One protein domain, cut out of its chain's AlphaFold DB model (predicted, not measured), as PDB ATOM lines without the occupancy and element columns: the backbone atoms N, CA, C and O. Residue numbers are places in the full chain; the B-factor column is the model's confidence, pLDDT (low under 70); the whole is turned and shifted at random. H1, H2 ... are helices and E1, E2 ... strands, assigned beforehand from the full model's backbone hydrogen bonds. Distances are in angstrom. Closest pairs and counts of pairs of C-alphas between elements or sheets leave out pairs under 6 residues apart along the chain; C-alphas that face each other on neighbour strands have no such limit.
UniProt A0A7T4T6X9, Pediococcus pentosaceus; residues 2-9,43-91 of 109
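What this domain is: This is residues 2 to 9 and 43 to 91 of the 109 residues of a protein of Pediococcus pentosaceus (UniProt A0A7T4T6X9). A long two-stranded hairpin, E1 and E2, reaches out past two helices, H1 packed on H2, and a lone strand, E3, whose end sticks out with residues 86 to 91. The printed part has 57 residues with two named helices and three named strands, in the order H1, E1, E2, H2, E3; the sheet E1 - E2 is antiparallel, the class mixed. It is loose, with a radius of gyration of the C-alphas of 13.0 A and spans of 39 by 27 by 19 A.

Where its parts are: E1, residues 43 to 48, is 16.5 A long; E2, residues 54 to 61, 20.9 A; H2, residues 66 to 79, 19.9 A; H1, residues 3 to 9, 9.9 A; E3, residues 83 to 87, 13.2 A. C-alpha 3 is at (142.529, 152.478, 286.167), C-alpha 87 at (132.659, 169.235, 293.644).

How they stand to each other: In the hairpin E1 and E2, N 44 and O 56 are within hydrogen-bond range at 2.8 A. H1 and H2 touch at a steep tilt of 46 degrees, the same way; their closest C-alphas, of Leu 7 and Ile 72, are 5.9 A apart. In both helices every O i to N i+4 pair is within hydrogen-bond range. E3 pairs with no named strand.

The domain as a whole: Residues 10 to 42 are not printed; C-alphas 9 and 43 are 13.0 A apart across the cut. No printed residue is under 70 in pLDDT.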
ATOM      1  N   ASN A   2     146.916 152.440 286.931       85.94
ATOM      2  CA  ASN A   2     146.158 151.291 286.449       85.94
ATOM      3  C   ASN A   2     144.697 151.493 286.847       85.94
ATOM      4  O   ASN A   2     144.295 151.187 287.962       85.94
ATOM      5  N   LYS A   3     143.915 152.053 285.925       87.62
ATOM      6  CA  LYS A   3     142.529 152.478 286.167       87.62
ATOM      7  C   LYS A   3     141.644 151.329 286.658       87.62
ATOM      8  O   LYS A   3     140.760 151.544 287.478       87.62
ATOM      9  N   GLN A   4     141.905 150.110 286.178       89.06
ATOM     10  CA  GLN A   4     141.184 148.916 286.618       89.06
ATOM     11  C   GLN A   4     141.503 148.584 288.075       89.06
ATOM     12  O   GLN A   4     140.587 148.293 288.834       89.06
ATOM     13  N   GLN A   5     142.772 148.691 288.482       91.31
ATOM     14  CA  GLN A   5     143.167 148.484 289.878       91.31
ATOM     15  C   GLN A   5     142.538 149.536 290.799       91.31
ATOM     16  O   GLN A   5     141.998 149.164 291.840       91.31
ATOM     17  N   GLU A   6     142.526 150.813 290.397       93.31
ATOM     18  CA  GLU A   6     141.867 151.870 291.180       93.31
ATOM     19  C   GLU A   6     140.365 151.610 291.318       93.31
ATOM     20  O   GLU A   6     139.818 151.655 292.419       93.31
ATOM     21  N   LEU A   7     139.689 151.268 290.215       93.75
ATOM     22  CA  LEU A   7     138.265 150.944 290.228       93.75
ATOM     23  C   LEU A   7     137.966 149.744 291.139       93.75
ATOM     24  O   LEU A   7     137.018 149.799 291.920       93.75
ATOM     25  N   THR A   8     138.780 148.684 291.079       94.56
ATOM     26  CA  THR A   8     138.649 147.515 291.962       94.56
ATOM     27  C   THR A   8     138.812 147.905 293.428       94.56
ATOM     28  O   THR A   8     138.001 147.498 294.259       94.56
ATOM     29  N   LEU A   9     139.816 148.720 293.752       95.00
ATOM     30  CA  LEU A   9     140.075 149.150 295.122       95.00
ATOM     31  C   LEU A   9     138.941 150.030 295.664       95.00
ATOM     32  O   LEU A   9     138.474 149.819 296.784       95.00
ATOM     33  N   PHE A  43     134.877 160.163 298.179       97.44
ATOM     34  CA  PHE A  43     134.192 159.918 299.436       97.44
ATOM     35  C   PHE A  43     132.941 159.079 299.204       97.44
ATOM     36  O   PHE A  43     132.181 159.306 298.259       97.44
ATOM     37  N   PHE A  44     132.683 158.154 300.119       96.69
ATOM     38  CA  PHE A  44     131.399 157.483 300.236       96.69
ATOM     39  C   PHE A  44     130.564 158.203 301.286       96.69
ATOM     40  O   PHE A  44     131.001 158.367 302.424       96.69
ATOM     41  N   SER A  45     129.384 158.671 300.899       95.94
ATOM     42  CA  SER A  45     128.491 159.395 301.797       95.94
ATOM     43  C   SER A  45     127.230 158.594 302.069       95.94
ATOM     44  O   SER A  45     126.625 158.028 301.156       95.94
ATOM     45  N   GLU A  46     126.827 158.582 303.334       94.44
ATOM     46  CA  GLU A  46     125.575 157.997 303.784       94.44
ATOM     47  C   GLU A  46     124.799 158.985 304.654       94.44
ATOM     48  O   GLU A  46     125.364 159.725 305.464       94.44
ATOM     49  N   GLN A  47     123.476 158.976 304.514       94.25
ATOM     50  CA  GLN A  47     122.599 159.725 305.398       94.25
ATOM     51  C   GLN A  47     121.339 158.931 305.702       94.25
ATOM     52  O   GLN A  47     120.505 158.680 304.829       94.25
ATOM     53  N   ARG A  48     121.177 158.575 306.976       92.50
ATOM     54  CA  ARG A  48     119.922 158.030 307.489       92.50
ATOM     55  C   ARG A  48     118.949 159.168 307.774       92.50
ATOM     56  O   ARG A  48     119.346 160.215 308.285       92.50
ATOM     57  N   ARG A  49     117.662 158.962 307.484       90.88
ATOM     58  CA  ARG A  49     116.612 159.955 307.761       90.88
ATOM     59  C   ARG A  49     116.672 160.428 309.220       90.88
ATOM     60  O   ARG A  49     116.616 159.614 310.138       90.88
ATOM     61  N   GLY A  50     116.767 161.744 309.412       89.62
ATOM     62  CA  GLY A  50     116.838 162.377 310.735       89.62
ATOM     63  C   GLY A  50     118.219 162.335 311.398       89.62
ATOM     64  O   GLY A  50     118.355 162.815 312.518       89.62
ATOM     65  N   GLN A  51     119.240 161.791 310.732       91.69
ATOM     66  CA  GLN A  51     120.619 161.812 311.211       91.69
ATOM     67  C   GLN A  51     121.499 162.726 310.360       91.69
ATOM     68  O   GLN A  51     121.163 163.090 309.226       91.69
ATOM     69  N   ARG A  52     122.635 163.117 310.944       92.62
ATOM     70  CA  ARG A  52     123.656 163.889 310.238       92.62
ATOM     71  C   ARG A  52     124.235 163.052 309.103       92.62
ATOM     72  O   ARG A  52     124.423 161.845 309.243       92.62
ATOM     73  N   GLU A  53     124.498 163.726 307.994       94.06
ATOM     74  CA  GLU A  53     125.253 163.160 306.887       94.06
ATOM     75  C   GLU A  53     126.650 162.756 307.362       94.06
ATOM     76  O   GLU A  53     127.292 163.477 308.132       94.06
ATOM     77  N   ARG A  54     127.110 161.595 306.898       93.56
ATOM     78  CA  ARG A  54     128.462 161.106 307.131       93.56
ATOM     79  C   ARG A  54     129.145 160.894 305.789       93.56
ATOM     80  O   ARG A  54     128.708 160.048 305.013       93.56
ATOM     81  N   SER A  55     130.246 161.601 305.562       95.12
ATOM     82  CA  SER A  55     131.138 161.386 304.420       95.12
ATOM     83  C   SER A  55     132.413 160.696 304.890       95.12
ATOM     84  O   SER A  55     133.058 161.139 305.837       95.12
ATOM     85  N   ILE A  56     132.760 159.589 304.244       95.69
ATOM     86  CA  ILE A  56     133.905 158.747 304.584       95.69
ATOM     87  C   ILE A  56     134.885 158.819 303.410       95.69
ATOM     88  O   ILE A  56     134.483 158.468 302.298       95.69
ATOM     89  N   PRO A  57     136.136 159.273 303.604       96.62
ATOM     90  CA  PRO A  57     137.136 159.237 302.543       96.62
ATOM     91  C   PRO A  57     137.408 157.778 302.196       96.62
ATOM     92  O   PRO A  57     137.803 156.993 303.060       96.62
ATOM     93  N   ILE A  58     137.152 157.404 300.945       96.38
ATOM     94  CA  ILE A  58     137.390 156.038 300.491       96.38
ATOM     95  C   ILE A  58     138.633 155.941 299.647       96.38
ATOM     96  O   ILE A  58     139.254 154.899 299.712       96.38
ATOM     97  N   HIS A  59     139.028 156.937 298.863       96.00
ATOM     98  CA  HIS A  59     140.210 156.809 298.011       96.00
ATOM     99  C   HIS A  59     140.670 158.168 297.478       96.00
ATOM    100  O   HIS A  59     139.850 159.071 297.339       96.00
ATOM    101  N   THR A  60     141.951 158.282 297.131       95.81
ATOM    102  CA  THR A  60     142.527 159.465 296.482       95.81
ATOM    103  C   THR A  60     143.257 159.016 295.229       95.81
ATOM    104  O   THR A  60     144.185 158.217 295.306       95.81
ATOM    105  N   LEU A  61     142.830 159.529 294.076       94.12
ATOM    106  CA  LEU A  61     143.509 159.303 292.807       94.12
ATOM    107  C   LEU A  61     144.616 160.347 292.660       94.12
ATOM    108  O   LEU A  61     144.343 161.498 292.323       94.12
ATOM    109  N   GLU A  62     145.861 159.937 292.883       91.81
ATOM    110  CA  GLU A  62     147.041 160.814 292.769       91.81
ATOM    111  C   GLU A  62     147.350 161.219 291.319       91.81
ATOM    112  O   GLU A  62     148.077 162.172 291.058       91.81
ATOM    113  N   LYS A  63     146.821 160.484 290.334       90.31
ATOM    114  CA  LYS A  63     147.024 160.805 288.918       90.31
ATOM    115  C   LYS A  63     145.884 161.678 288.415       90.31
ATOM    116  O   LYS A  63     144.800 161.191 288.099       90.31
ATOM    117  N   TYR A  64     146.182 162.967 288.287       91.06
ATOM    118  CA  TYR A  64     145.276 164.033 287.857       91.06
ATOM    119  C   TYR A  64     144.954 164.018 286.352       91.06
ATOM    120  O   TYR A  64     145.242 164.961 285.614       91.06
ATOM    121  N   ILE A  65     144.407 162.906 285.862       93.19
ATOM    122  CA  ILE A  65     144.084 162.707 284.447       93.19
ATOM    123  C   ILE A  65     142.570 162.561 284.293       93.19
ATOM    124  O   ILE A  65     141.984 161.538 284.648       93.19
ATOM    125  N   LEU A  66     141.931 163.577 283.709       93.25
ATOM    126  CA  LEU A  66     140.470 163.660 283.636       93.25
ATOM    127  C   LEU A  66     139.829 162.551 282.782       93.25
ATOM    128  O   LEU A  66     138.736 162.089 283.102       93.25
ATOM    129  N   ILE A  67     140.504 162.094 281.719       93.75
ATOM    130  CA  ILE A  67     140.009 160.977 280.892       93.75
ATOM    131  C   ILE A  67     139.980 159.668 281.688       93.75
ATOM    132  O   ILE A  67     139.040 158.886 281.563       93.75
ATOM    133  N   ASP A  68     140.960 159.461 282.569       93.12
ATOM    134  CA  ASP A  68     141.002 158.276 283.420       93.12
ATOM    135  C   ASP A  68     139.918 158.343 284.499       93.12
ATOM    136  O   ASP A  68     139.260 157.337 284.777       93.12
ATOM    137  N   LEU A  69     139.678 159.533 285.061       94.88
ATOM    138  CA  LEU A  69     138.565 159.760 285.981       94.88
ATOM    139  C   LEU A  69     137.216 159.459 285.311       94.88
ATOM    140  O   LEU A  69     136.367 158.825 285.932       94.88
ATOM    141  N   GLU A  70     137.012 159.872 284.054       95.19
ATOM    142  CA  GLU A  70     135.765 159.602 283.325       95.19
ATOM    143  C   GLU A  70     135.500 158.096 283.189       95.19
ATOM    144  O   GLU A  70     134.373 157.639 283.392       95.19
ATOM    145  N   GLU A  71     136.532 157.309 282.884       94.19
ATOM    146  CA  GLU A  71     136.421 155.851 282.791       94.19
ATOM    147  C   GLU A  71     136.098 155.209 284.146       94.19
ATOM    148  O   GLU A  71     135.206 154.361 284.224       94.19
ATOM    149  N   ILE A  72     136.753 155.655 285.225       94.69
ATOM    150  CA  ILE A  72     136.470 155.181 286.590       94.69
ATOM    151  C   ILE A  72     135.026 155.514 286.981       94.69
ATOM    152  O   ILE A  72     134.306 154.646 287.471       94.69
ATOM    153  N   VAL A  73     134.565 156.740 286.722       94.75
ATOM    154  CA  VAL A  73     133.187 157.174 287.000       94.75
ATOM    155  C   VAL A  73     132.178 156.309 286.253       94.75
ATOM    156  O   VAL A  73     131.195 155.867 286.850       94.75
ATOM    157  N   ARG A  74     132.416 156.025 284.967       94.00
ATOM    158  CA  ARG A  74     131.548 155.135 284.180       94.00
ATOM    159  C   ARG A  74     131.517 153.726 284.767       94.00
ATOM    160  O   ARG A  74     130.434 153.162 284.903       94.00
ATOM    161  N   GLY A  75     132.670 153.187 285.166       94.25
ATOM    162  CA  GLY A  75     132.758 151.893 285.846       94.25
ATOM    163  C   GLY A  75     131.961 151.870 287.152       94.25
ATOM    164  O   GLY A  75     131.156 150.967 287.374       94.25
ATOM    165  N   LEU A  76     132.091 152.910 287.981       94.31
ATOM    166  CA  LEU A  76     131.332 153.040 289.227       94.31
ATOM    167  C   LEU A  76     129.822 153.127 288.987       94.31
ATOM    168  O   LEU A  76     129.073 152.502 289.722       94.31
ATOM    169  N   GLN A  77     129.363 153.842 287.955       92.94
ATOM    170  CA  GLN A  77     127.937 153.927 287.594       92.94
ATOM    171  C   GLN A  77     127.366 152.610 287.038       92.94
ATOM    172  O   GLN A  77     126.157 152.356 287.111       92.94
ATOM    173  N   GLN A  78     128.216 151.779 286.432       92.69
ATOM    174  CA  GLN A  78     127.829 150.450 285.961       92.69
ATOM    175  C   GLN A  78     127.681 149.476 287.131       92.69
ATOM    176  O   GLN A  78     126.661 148.788 287.202       92.69
ATOM    177  N   LEU A  79     128.654 149.470 288.049       93.00
ATOM    178  CA  LEU A  79     128.674 148.616 289.240       93.00
ATOM    179  C   LEU A  79     127.621 149.036 290.274       93.00
ATOM    180  O   LEU A  79     126.884 148.202 290.795       93.00
ATOM    181  N   TRP A  80     127.507 150.338 290.530       89.69
ATOM    182  CA  TRP A  80     126.645 150.913 291.556       89.69
ATOM    183  C   TRP A  80     125.593 151.824 290.936       89.69
ATOM    184  O   TRP A  80     125.885 152.688 290.114       89.69
ATOM    185  N   LYS A  81     124.350 151.717 291.410       87.94
ATOM    186  CA  LYS A  81     123.264 152.646 291.045       87.94
ATOM    187  C   LYS A  81     123.221 153.888 291.940       87.94
ATOM    188  O   LYS A  81     122.166 154.487 292.128       87.94
ATOM    189  N   PHE A  82     124.358 154.267 292.521       90.31
ATOM    190  CA  PHE A  82     124.451 155.435 293.387       90.31
ATOM    191  C   PHE A  82     124.504 156.730 292.586       90.31
ATOM    192  O   PHE A  82     125.025 156.795 291.473       90.31
ATOM    193  N   THR A  83     123.992 157.796 293.198       93.56
ATOM    194  CA  THR A  83     124.250 159.149 292.702       93.56
ATOM    195  C   THR A  83     125.731 159.471 292.899       93.56
ATOM    196  O   THR A  83     126.300 159.130 293.934       93.56
ATOM    197  N   ILE A  84     126.349 160.148 291.932       95.69
ATOM    198  CA  ILE A  84     127.711 160.677 292.057       95.69
ATOM    199  C   ILE A  84     127.627 162.200 292.013       95.69
ATOM    200  O   ILE A  84     127.084 162.770 291.067       95.69
ATOM    201  N   LYS A  85     128.128 162.856 293.060       95.44
ATOM    202  CA  LYS A  85     128.220 164.313 293.167       95.44
ATOM    203  C   LYS A  85     129.647 164.749 292.847       95.44
ATOM    204  O   LYS A  85     130.593 164.192 293.393       95.44
ATOM    205  N   PHE A  86     129.779 165.764 292.003       95.50
ATOM    206  CA  PHE A  86     131.057 166.368 291.628       95.50
ATOM    207  C   PHE A  86     131.192 167.737 292.299       95.50
ATOM    208  O   PHE A  86     130.255 168.538 292.241       95.50
ATOM    209  N   ILE A  87     132.333 167.985 292.943       94.12
ATOM    210  CA  ILE A  87     132.659 169.235 293.644       94.12
ATOM    211  C   ILE A  87     133.968 169.795 293.078       94.12
ATOM    212  O   ILE A  87     134.913 169.032 292.893       94.12
ATOM    213  N   GLN A  88     134.026 171.110 292.833       93.44
ATOM    214  CA  GLN A  88     135.181 171.819 292.248       93.44
ATOM    215  C   GLN A  88     135.527 171.405 290.802       93.44
ATOM    216  O   GLN A  88     136.645 171.595 290.323       93.44
ATOM    217  N   PHE A  89     134.544 170.876 290.072       93.12
ATOM    218  CA  PHE A  89     134.617 170.605 288.633       93.12
ATOM    219  C   PHE A  89     133.883 171.684 287.813       93.12
ATOM    220  O   PHE A  89     133.441 171.424 286.688       93.12
ATOM    221  N   GLU A  90     133.674 172.888 288.364       89.38
ATOM    222  CA  GLU A  90     132.980 173.948 287.632       89.38
ATOM    223  C   GLU A  90     133.695 174.271 286.311       89.38
ATOM    224  O   GLU A  90     134.920 174.332 286.240       89.38
ATOM    225  N   ASN A  91     132.905 174.496 285.256       86.19
ATOM    226  CA  ASN A  91     133.375 174.800 283.897       86.19
ATOM    227  C   ASN A  91     134.222 173.700 283.228       86.19
ATOM    228  O   ASN A  91     134.778 173.940 282.160       86.19
TER     229      ASN A  91